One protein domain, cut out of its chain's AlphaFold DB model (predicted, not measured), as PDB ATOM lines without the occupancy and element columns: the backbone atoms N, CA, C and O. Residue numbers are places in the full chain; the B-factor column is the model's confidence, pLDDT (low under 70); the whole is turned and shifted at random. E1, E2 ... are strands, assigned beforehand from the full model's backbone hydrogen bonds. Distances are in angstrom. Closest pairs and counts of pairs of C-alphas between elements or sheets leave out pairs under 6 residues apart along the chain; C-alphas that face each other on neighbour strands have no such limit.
ATOM      1  N   PRO A 145     -10.985 -10.700   9.590       41.81
ATOM      2  CA  PRO A 145     -11.243  -9.511   8.776       41.81
ATOM      3  C   PRO A 145     -10.912  -9.797   7.303       41.81
ATOM      4  O   PRO A 145     -10.003  -9.221   6.713       41.81
ATOM      5  N   ALA A 146     -11.623 -10.741   6.693       46.22
ATOM      6  CA  ALA A 146     -11.577 -10.972   5.263       46.22
ATOM      7  C   ALA A 146     -12.656 -10.100   4.618       46.22
ATOM      8  O   ALA A 146     -13.750 -10.575   4.318       46.22
ATOM      9  N   PHE A 147     -12.356  -8.815   4.405       48.41
ATOM     10  CA  PHE A 147     -13.142  -7.992   3.486       48.41
ATOM     11  C   PHE A 147     -12.956  -8.555   2.070       48.41
ATOM     12  O   PHE A 147     -12.076  -8.151   1.314       48.41
ATOM     13  N   LEU A 148     -13.755  -9.562   1.728       63.75
ATOM     14  CA  LEU A 148     -13.854 -10.115   0.385       63.75
ATOM     15  C   LEU A 148     -14.671  -9.137  -0.454       63.75
ATOM     16  O   LEU A 148     -15.884  -9.259  -0.495       63.75
ATOM     17  N   SER A 149     -14.051  -8.151  -1.102       68.69
ATOM     18  CA  SER A 149     -14.795  -7.275  -2.012       68.69
ATOM     19  C   SER A 149     -15.549  -8.083  -3.078       68.69
ATOM     20  O   SER A 149     -15.123  -9.169  -3.497       68.69
ATOM     21  N   LEU A 150     -16.711  -7.580  -3.497       73.56
ATOM     22  CA  LEU A 150     -17.501  -8.250  -4.526       73.56
ATOM     23  C   LEU A 150     -16.788  -8.111  -5.881       73.56
ATOM     24  O   LEU A 150     -16.409  -6.999  -6.236       73.56
ATOM     25  N   PRO A 151     -16.653  -9.176  -6.697       79.06
ATOM     26  CA  PRO A 151     -15.960  -9.082  -7.987       79.06
ATOM     27  C   PRO A 151     -16.530  -8.008  -8.927       79.06
ATOM     28  O   PRO A 151     -15.789  -7.374  -9.669       79.06
ATOM     29  N   ILE A 152     -17.847  -7.797  -8.880       82.06
ATOM     30  CA  ILE A 152     -18.569  -6.790  -9.671       82.06
ATOM     31  C   ILE A 152     -18.397  -5.356  -9.136       82.06
ATOM     32  O   ILE A 152     -18.559  -4.393  -9.881       82.06
ATOM     33  N   ASP A 153     -18.049  -5.213  -7.856       79.69
ATOM     34  CA  ASP A 153     -17.845  -3.942  -7.164       79.69
ATOM     35  C   ASP A 153     -16.620  -4.045  -6.236       79.69
ATOM     36  O   ASP A 153     -16.767  -4.111  -5.013       79.69
ATOM     37  N   PRO A 154     -15.392  -4.048  -6.789       80.94
ATOM     38  CA  PRO A 154     -14.185  -4.285  -5.997       80.94
ATOM     39  C   PRO A 154     -13.912  -3.178  -4.969       80.94
ATOM     40  O   PRO A 154     -13.221  -3.416  -3.983       80.94
ATOM     41  N   ALA A 155     -14.466  -1.983  -5.191       79.62
ATOM     42  CA  ALA A 155     -14.372  -0.844  -4.283       79.62
ATOM     43  C   ALA A 155     -15.362  -0.912  -3.106       79.62
ATOM     44  O   ALA A 155     -15.231  -0.137  -2.165       79.62
ATOM     45  N   VAL A 156     -16.363  -1.799  -3.158       76.31
ATOM     46  CA  VAL A 156     -17.403  -1.897  -2.130       76.31
ATOM     47  C   VAL A 156     -17.072  -3.063  -1.192       76.31
ATOM     48  O   VAL A 156     -17.029  -4.215  -1.643       76.31
ATOM     49  N   PRO A 157     -16.852  -2.810   0.112       74.50
ATOM     50  CA  PRO A 157     -16.625  -3.873   1.078       74.50
ATOM     51  C   PRO A 157     -17.882  -4.726   1.226       74.50
ATOM     52  O   PRO A 157     -18.980  -4.215   1.461       74.50
ATOM     53  N   PHE A 158     -17.715  -6.036   1.101       79.44
ATOM     54  CA  PHE A 158     -18.764  -7.010   1.362       79.44
ATOM     55  C   PHE A 158     -18.799  -7.353   2.850       79.44
ATOM     56  O   PHE A 158     -17.769  -7.700   3.432       79.44
ATOM     57  N   CYS A 159     -19.987  -7.304   3.448       74.44
ATOM     58  CA  CYS A 159     -20.189  -7.590   4.868       74.44
ATOM     59  C   CYS A 159     -21.027  -8.856   5.119       74.44
ATOM     60  O   CYS A 159     -21.136  -9.288   6.262       74.44
ATOM     61  N   GLY A 160     -21.615  -9.461   4.081       75.88
ATOM     62  CA  GLY A 160     -22.375 -10.711   4.186       75.88
ATOM     63  C   GLY A 160     -23.634 -10.736   3.319       75.88
ATOM     64  O   GLY A 160     -24.057  -9.713   2.779       75.88
ATOM     65  N   VAL A 161     -24.252 -11.912   3.201       82.06
ATOM     66  CA  VAL A 161     -25.540 -12.100   2.509       82.06
ATOM     67  C   VAL A 161     -26.692 -11.973   3.511       82.06
ATOM     68  O   VAL A 161     -26.569 -12.366   4.670       82.06
ATOM     69  N   VAL A 162     -27.817 -11.416   3.071       83.19
ATOM     70  CA  VAL A 162     -29.095 -11.397   3.791       83.19
ATOM     71  C   VAL A 162     -29.971 -12.496   3.194       83.19
ATOM     72  O   VAL A 162     -30.605 -12.311   2.155       83.19
ATOM     73  N   ALA A 163     -29.953 -13.673   3.819       79.25
ATOM     74  CA  ALA A 163     -30.607 -14.866   3.280       79.25
ATOM     75  C   ALA A 163     -32.133 -14.707   3.149       79.25
ATOM     76  O   ALA A 163     -32.707 -15.182   2.179       79.25
ATOM     77  N   GLU A 164     -32.768 -13.998   4.084       81.50
ATOM     78  CA  GLU A 164     -34.225 -13.794   4.127       81.50
ATOM     79  C   GLU A 164     -34.763 -12.968   2.950       81.50
ATOM     80  O   GLU A 164     -35.910 -13.132   2.550       81.50
ATOM     81  N   GLU A 165     -33.930 -12.102   2.372       79.50
ATOM     82  CA  GLU A 165     -34.280 -11.269   1.214       79.50
ATOM     83  C   GLU A 165     -33.796 -11.862  -0.115       79.50
ATOM     84  O   GLU A 165     -33.968 -11.251  -1.173       79.50
ATOM     85  N   SER A 166     -33.131 -13.016  -0.065       83.75
ATOM     86  CA  SER A 166     -32.585 -13.680  -1.241       83.75
ATOM     87  C   SER A 166     -33.595 -14.691  -1.777       83.75
ATOM     88  O   SER A 166     -34.137 -15.503  -1.029       83.75
ATOM     89  N   GLU A 167     -33.833 -14.675  -3.084       83.62
ATOM     90  CA  GLU A 167     -34.860 -15.494  -3.724       83.62
ATOM     91  C   GLU A 167     -34.369 -16.123  -5.029       83.62
ATOM     92  O   GLU A 167     -33.452 -15.636  -5.693       83.62
ATOM     93  N   VAL A 168     -35.003 -17.230  -5.413       82.50
ATOM     94  CA  VAL A 168     -34.806 -17.846  -6.728       82.50
ATOM     95  C   VAL A 168     -35.945 -17.392  -7.623       82.50
ATOM     96  O   VAL A 168     -37.106 -17.703  -7.353       82.50
ATOM     97  N   MET A 169     -35.622 -16.671  -8.693       76.25
ATOM     98  CA  MET A 169     -36.639 -16.127  -9.585       76.25
ATOM     99  C   MET A 169     -37.254 -17.239 -10.453       76.25
ATOM    100  O   MET A 169     -36.529 -18.127 -10.911       76.25
ATOM    101  N   PRO A 170     -38.562 -17.185 -10.763       66.31
ATOM    102  CA  PRO A 170     -39.285 -18.239 -11.489       66.31
ATOM    103  C   PRO A 170     -38.965 -18.338 -13.001       66.31
ATOM    104  O   PRO A 170     -39.728 -18.933 -13.756       66.31
ATOM    105  N   SER A 171     -37.851 -17.769 -13.469       66.94
ATOM    106  CA  SER A 171     -37.472 -17.732 -14.891       66.94
ATOM    107  C   SER A 171     -36.843 -19.049 -15.388       66.94
ATOM    108  O   SER A 171     -36.444 -19.900 -14.593       66.94
ATOM    109  N   LYS A 172     -36.707 -19.206 -16.718       60.56
ATOM    110  CA  LYS A 172     -36.221 -20.412 -17.429       60.56
ATOM    111  C   LYS A 172     -34.913 -20.985 -16.865       60.56
ATOM    112  O   LYS A 172     -34.750 -22.200 -16.828       60.56
ATOM    113  N   TRP A 173     -34.006 -20.120 -16.409       66.25
ATOM    114  CA  TRP A 173     -32.699 -20.499 -15.853       66.25
ATOM    115  C   TRP A 173     -32.614 -20.390 -14.324       66.25
ATOM    116  O   TRP A 173     -31.534 -20.545 -13.762       66.25
ATOM    117  N   ALA A 174     -33.743 -20.126 -13.656       75.44
ATOM    118  CA  ALA A 174     -33.857 -19.962 -12.207       75.44
ATOM    119  C   ALA A 174     -32.741 -19.082 -11.596       75.44
ATOM    120  O   ALA A 174     -32.006 -19.548 -10.719       75.44
ATOM    121  N   PRO A 175     -32.556 -17.833 -12.076       81.12
ATOM    122  CA  PRO A 175     -31.486 -16.983 -11.584       81.12
ATOM    123  C   PRO A 175     -31.722 -16.633 -10.110       81.12
ATOM    124  O   PRO A 175     -32.860 -16.524  -9.648       81.12
ATOM    125  N   VAL A 176     -30.629 -16.485  -9.364       84.75
ATOM    126  CA  VAL A 176     -30.665 -16.299  -7.908       84.75
ATOM    127  C   VAL A 176     -30.441 -14.827  -7.598       84.75
ATOM    128  O   VAL A 176     -29.368 -14.292  -7.880       84.75
ATOM    129  N   LEU A 177     -31.439 -14.181  -7.007       87.25
ATOM    130  CA  LEU A 177     -31.323 -12.844  -6.446       87.25
ATOM    131  C   LEU A 177     -30.752 -12.961  -5.032       87.25
ATOM    132  O   LEU A 177     -31.325 -13.638  -4.183       87.25
ATOM    133  N   PHE A 178     -29.632 -12.299  -4.773       86.69
ATOM    134  CA  PHE A 178     -29.024 -12.236  -3.452       86.69
ATOM    135  C   PHE A 178     -28.910 -10.787  -2.975       86.69
ATOM    136  O   PHE A 178     -28.391  -9.914  -3.679       86.69
ATOM    137  N   SER A 179     -29.409 -10.542  -1.764       86.88
ATOM    138  CA  SER A 179     -29.227  -9.280  -1.043       86.88
ATOM    139  C   SER A 179     -27.927  -9.340  -0.249       86.88
ATOM    140  O   SER A 179     -27.733 -10.236   0.571       86.88
ATOM    141  N   CYS A 180     -27.038  -8.376  -0.454       83.56
ATOM    142  CA  CYS A 180     -25.787  -8.229   0.283       83.56
ATOM    143  C   CYS A 180     -25.855  -7.033   1.228       83.56
ATOM    144  O   CYS A 180     -26.356  -5.972   0.855       83.56
ATOM    145  N   ARG A 181     -25.258  -7.185   2.411       83.56
ATOM    146  CA  ARG A 181     -24.833  -6.069   3.258       83.56
ATOM    147  C   ARG A 181     -23.496  -5.548   2.736       83.56
ATOM    148  O   ARG A 181     -22.545  -6.323   2.591       83.56
ATOM    149  N   THR A 182     -23.425  -4.257   2.458       77.69
ATOM    150  CA  THR A 182     -22.211  -3.537   2.053       77.69
ATOM    151  C   THR A 182     -21.860  -2.479   3.098       77.69
ATOM    152  O   THR A 182     -22.699  -2.177   3.948       77.69
ATOM    153  N   SER A 183     -20.629  -1.945   3.094       70.12
ATOM    154  CA  SER A 183     -20.212  -0.979   4.129       70.12
ATOM    155  C   SER A 183     -21.193   0.187   4.259       70.12
ATOM    156  O   SER A 183     -21.775   0.621   3.269       70.12
ATOM    157  N   ALA A 184     -21.353   0.694   5.479       61.06
ATOM    158  CA  ALA A 184     -22.257   1.799   5.758       61.06
ATOM    159  C   ALA A 184     -21.837   3.074   5.027       61.06
ATOM    160  O   ALA A 184     -20.661   3.440   5.031       61.06
ATOM    161  N   SER A 185     -22.819   3.763   4.457       53.28
ATOM    162  CA  SER A 185     -22.667   5.119   3.930       53.28
ATOM    163  C   SER A 185     -22.648   6.177   5.045       53.28
ATOM    164  O   SER A 185     -22.120   7.269   4.837       53.28
ATOM    165  N   SER A 186     -23.152   5.850   6.242       52.81
ATOM    166  CA  SER A 186     -23.176   6.737   7.410       52.81
ATOM    167  C   SER A 186     -22.499   6.122   8.639       52.81
ATOM    168  O   SER A 186     -22.840   5.031   9.106       52.81
ATOM    169  N   LEU A 187     -21.551   6.864   9.205       58.53
ATOM    170  CA  LEU A 187     -20.915   6.574  10.489       58.53
ATOM    171  C   LEU A 187     -21.597   7.424  11.571       58.53
ATOM    172  O   LEU A 187     -21.947   8.576  11.313       58.53
ATOM    173  N   ASP A 188     -21.821   6.875  12.762       55.84
ATOM    174  CA  ASP A 188     -22.213   7.675  13.923       55.84
ATOM    175  C   ASP A 188     -21.044   8.539  14.423       55.84
ATOM    176  O   ASP A 188     -19.903   8.438  13.966       55.84
ATOM    177  N   SER A 195     -26.041   2.189   9.827       58.59
ATOM    178  CA  SER A 195     -26.751   1.173   9.053       58.59
ATOM    179  C   SER A 195     -25.881   0.722   7.878       58.59
ATOM    180  O   SER A 195     -25.225   1.525   7.222       58.59
ATOM    181  N   LEU A 196     -25.824  -0.588   7.629       66.06
ATOM    182  CA  LEU A 196     -25.143  -1.129   6.450       66.06
ATOM    183  C   LEU A 196     -26.024  -0.909   5.221       66.06
ATOM    184  O   LEU A 196     -27.221  -1.214   5.256       66.06
ATOM    185  N   ASP A 197     -25.422  -0.445   4.128       77.12
ATOM    186  CA  ASP A 197     -26.120  -0.336   2.853       77.12
ATOM    187  C   ASP A 197     -26.505  -1.736   2.352       77.12
ATOM    188  O   ASP A 197     -25.811  -2.731   2.596       77.12
ATOM    189  N   ARG A 198     -27.635  -1.826   1.646       83.19
ATOM    190  CA  ARG A 198     -28.086  -3.066   1.005       83.19
ATOM    191  C   ARG A 198     -27.946  -2.950  -0.502       83.19
ATOM    192  O   ARG A 198     -28.429  -1.996  -1.108       83.19
ATOM    193  N   ALA A 199     -27.336  -3.956  -1.112       85.69
ATOM    194  CA  ALA A 199     -27.207  -4.061  -2.559       85.69
ATOM    195  C   ALA A 199     -27.719  -5.419  -3.035       85.69
ATOM    196  O   ALA A 199     -27.390  -6.456  -2.462       85.69
ATOM    197  N   LYS A 200     -28.528  -5.406  -4.094       88.19
ATOM    198  CA  LYS A 200     -29.090  -6.611  -4.701       88.19
ATOM    199  C   LYS A 200     -28.299  -6.994  -5.941       88.19
ATOM    200  O   LYS A 200     -27.956  -6.144  -6.765       88.19
ATOM    201  N   TYR A 201     -28.053  -8.284  -6.086       88.12
ATOM    202  CA  TYR A 201     -27.309  -8.843  -7.199       88.12
ATOM    203  C   TYR A 201     -28.014 -10.092  -7.705       88.12
ATOM    204  O   TYR A 201     -28.521 -10.893  -6.927       88.12
ATOM    205  N   LEU A 202     -28.024 -10.274  -9.015       89.12
ATOM    206  CA  LEU A 202     -28.599 -11.431  -9.674       89.12
ATOM    207  C   LEU A 202     -27.476 -12.298 -10.222       89.12
ATOM    208  O   LEU A 202     -26.705 -11.862 -11.077       89.12
ATOM    209  N   LEU A 203     -27.386 -13.526  -9.727       88.06
ATOM    210  CA  LEU A 203     -26.529 -14.560 -10.284       88.06
ATOM    211  C   LEU A 203     -27.304 -15.286 -11.379       88.06
ATOM    212  O   LEU A 203     -28.286 -15.981 -11.106       88.06
ATOM    213  N   LYS A 204     -26.824 -15.161 -12.613       88.06
ATOM    214  CA  LYS A 204     -27.321 -15.930 -13.752       88.06
ATOM    215  C   LYS A 204     -26.344 -17.062 -14.056       88.06
ATOM    216  O   LYS A 204     -25.138 -16.834 -14.161       88.06
ATOM    217  N   VAL A 205     -26.864 -18.282 -14.181       85.00
ATOM    218  CA  VAL A 205     -26.111 -19.487 -14.559       85.00
ATOM    219  C   VAL A 205     -26.798 -20.109 -15.772       85.00
ATOM    220  O   VAL A 205     -28.011 -20.285 -15.764       85.00
ATOM    221  N   GLY A 206     -26.024 -20.434 -16.803       81.88
ATOM    222  CA  GLY A 206     -26.506 -20.867 -18.118       81.88
ATOM    223  C   GLY A 206     -26.662 -19.739 -19.144       81.88
ATOM    224  O   GLY A 206     -26.995 -20.033 -20.284       81.88
TER     225      GLY A 206
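Overview. This is residues 145 to 188 and 195 to 206 of the 459 residues of the protein "Hypothetical protein" of Alexandrium catenella (UniProt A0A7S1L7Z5). A long, narrow, strongly twisted sheet of three antiparallel strands makes the body, with E2 in the middle between E1 and E3, and E1 bends sharply, by 78 degrees at residue 164. Before E1 comes a stretch of 13 residues with no named element, 145 to 157; the link from E1 to E2 makes one end of the length, and residues 187 and 188, at the cut, make the other. The printed part has 56 residues, with no named helix and three named strands in the order E1, E2, E3 along the chain, which is also their order across the sheet; the class is all strand. It is loose, with a radius of gyration of the C-alphas of 12.8 A, and its C-alphas span 44 by 21 by 17 A, a rod.

Arrangement. After residues 145 to 157, E1, residues 158 to 168, is an edge strand of the sheet. Its neighbour is the inner strand E2, residues 176 to 187; the two form a hairpin and are antiparallel, at 144 degrees between their directions. The C-alphas of Ser 166 and Phe 178 face each other at 4.4 A. On the two sides of the bend, C-alphas 162 and 165 both face C-alpha 179, at 5.3 A and 5.9 A. N 159 and O 181, 2.9 A apart, and N 177 and O 167, 2.8 A apart, are within hydrogen-bond range. E3, residues 195 to 205, is the other edge strand and is antiparallel to E2, at 156 degrees. The C-alphas of Ala 184 and Leu 196 face each other at 4.2 A, and those of Val 176 and Leu 203 at 5.1 A. N 178 and O 201, 2.8 A apart, and N 199 and O 180, 3.0 A apart, are within hydrogen-bond range.

Along the chain. E1 runs from Phe 158, its C-alpha at (-18.764, -7.010, 1.362), to Val 168, 21.0 A from first to last C-alpha. E2 runs from Val 176 to Leu 187, whose C-alpha is at (-20.915, 6.574, 10.489), over 30.9 A; with 12 residues it is the longest strand by residues. E3 runs from Ser 195 to Val 205 over 31.4 A, with C-alpha 205 at (-26.111, -19.487, -14.559).

Size, cuts and confidence. The two C-alphas farthest apart, those of Lys 172 and Asp 188, are 44.4 A apart. Residues 189 to 194 are not printed, and C-alphas 188 and 195 are 9.3 A apart across the cut. The link from E1 to E2, 7 residues, is short; that from E2 to E3 is the link across the cut. The mean pLDDT of the printed part is 74.9, and 16 residues are under 70: 145 to 149, 170 to 173, 184 to 188, and 195 to 196.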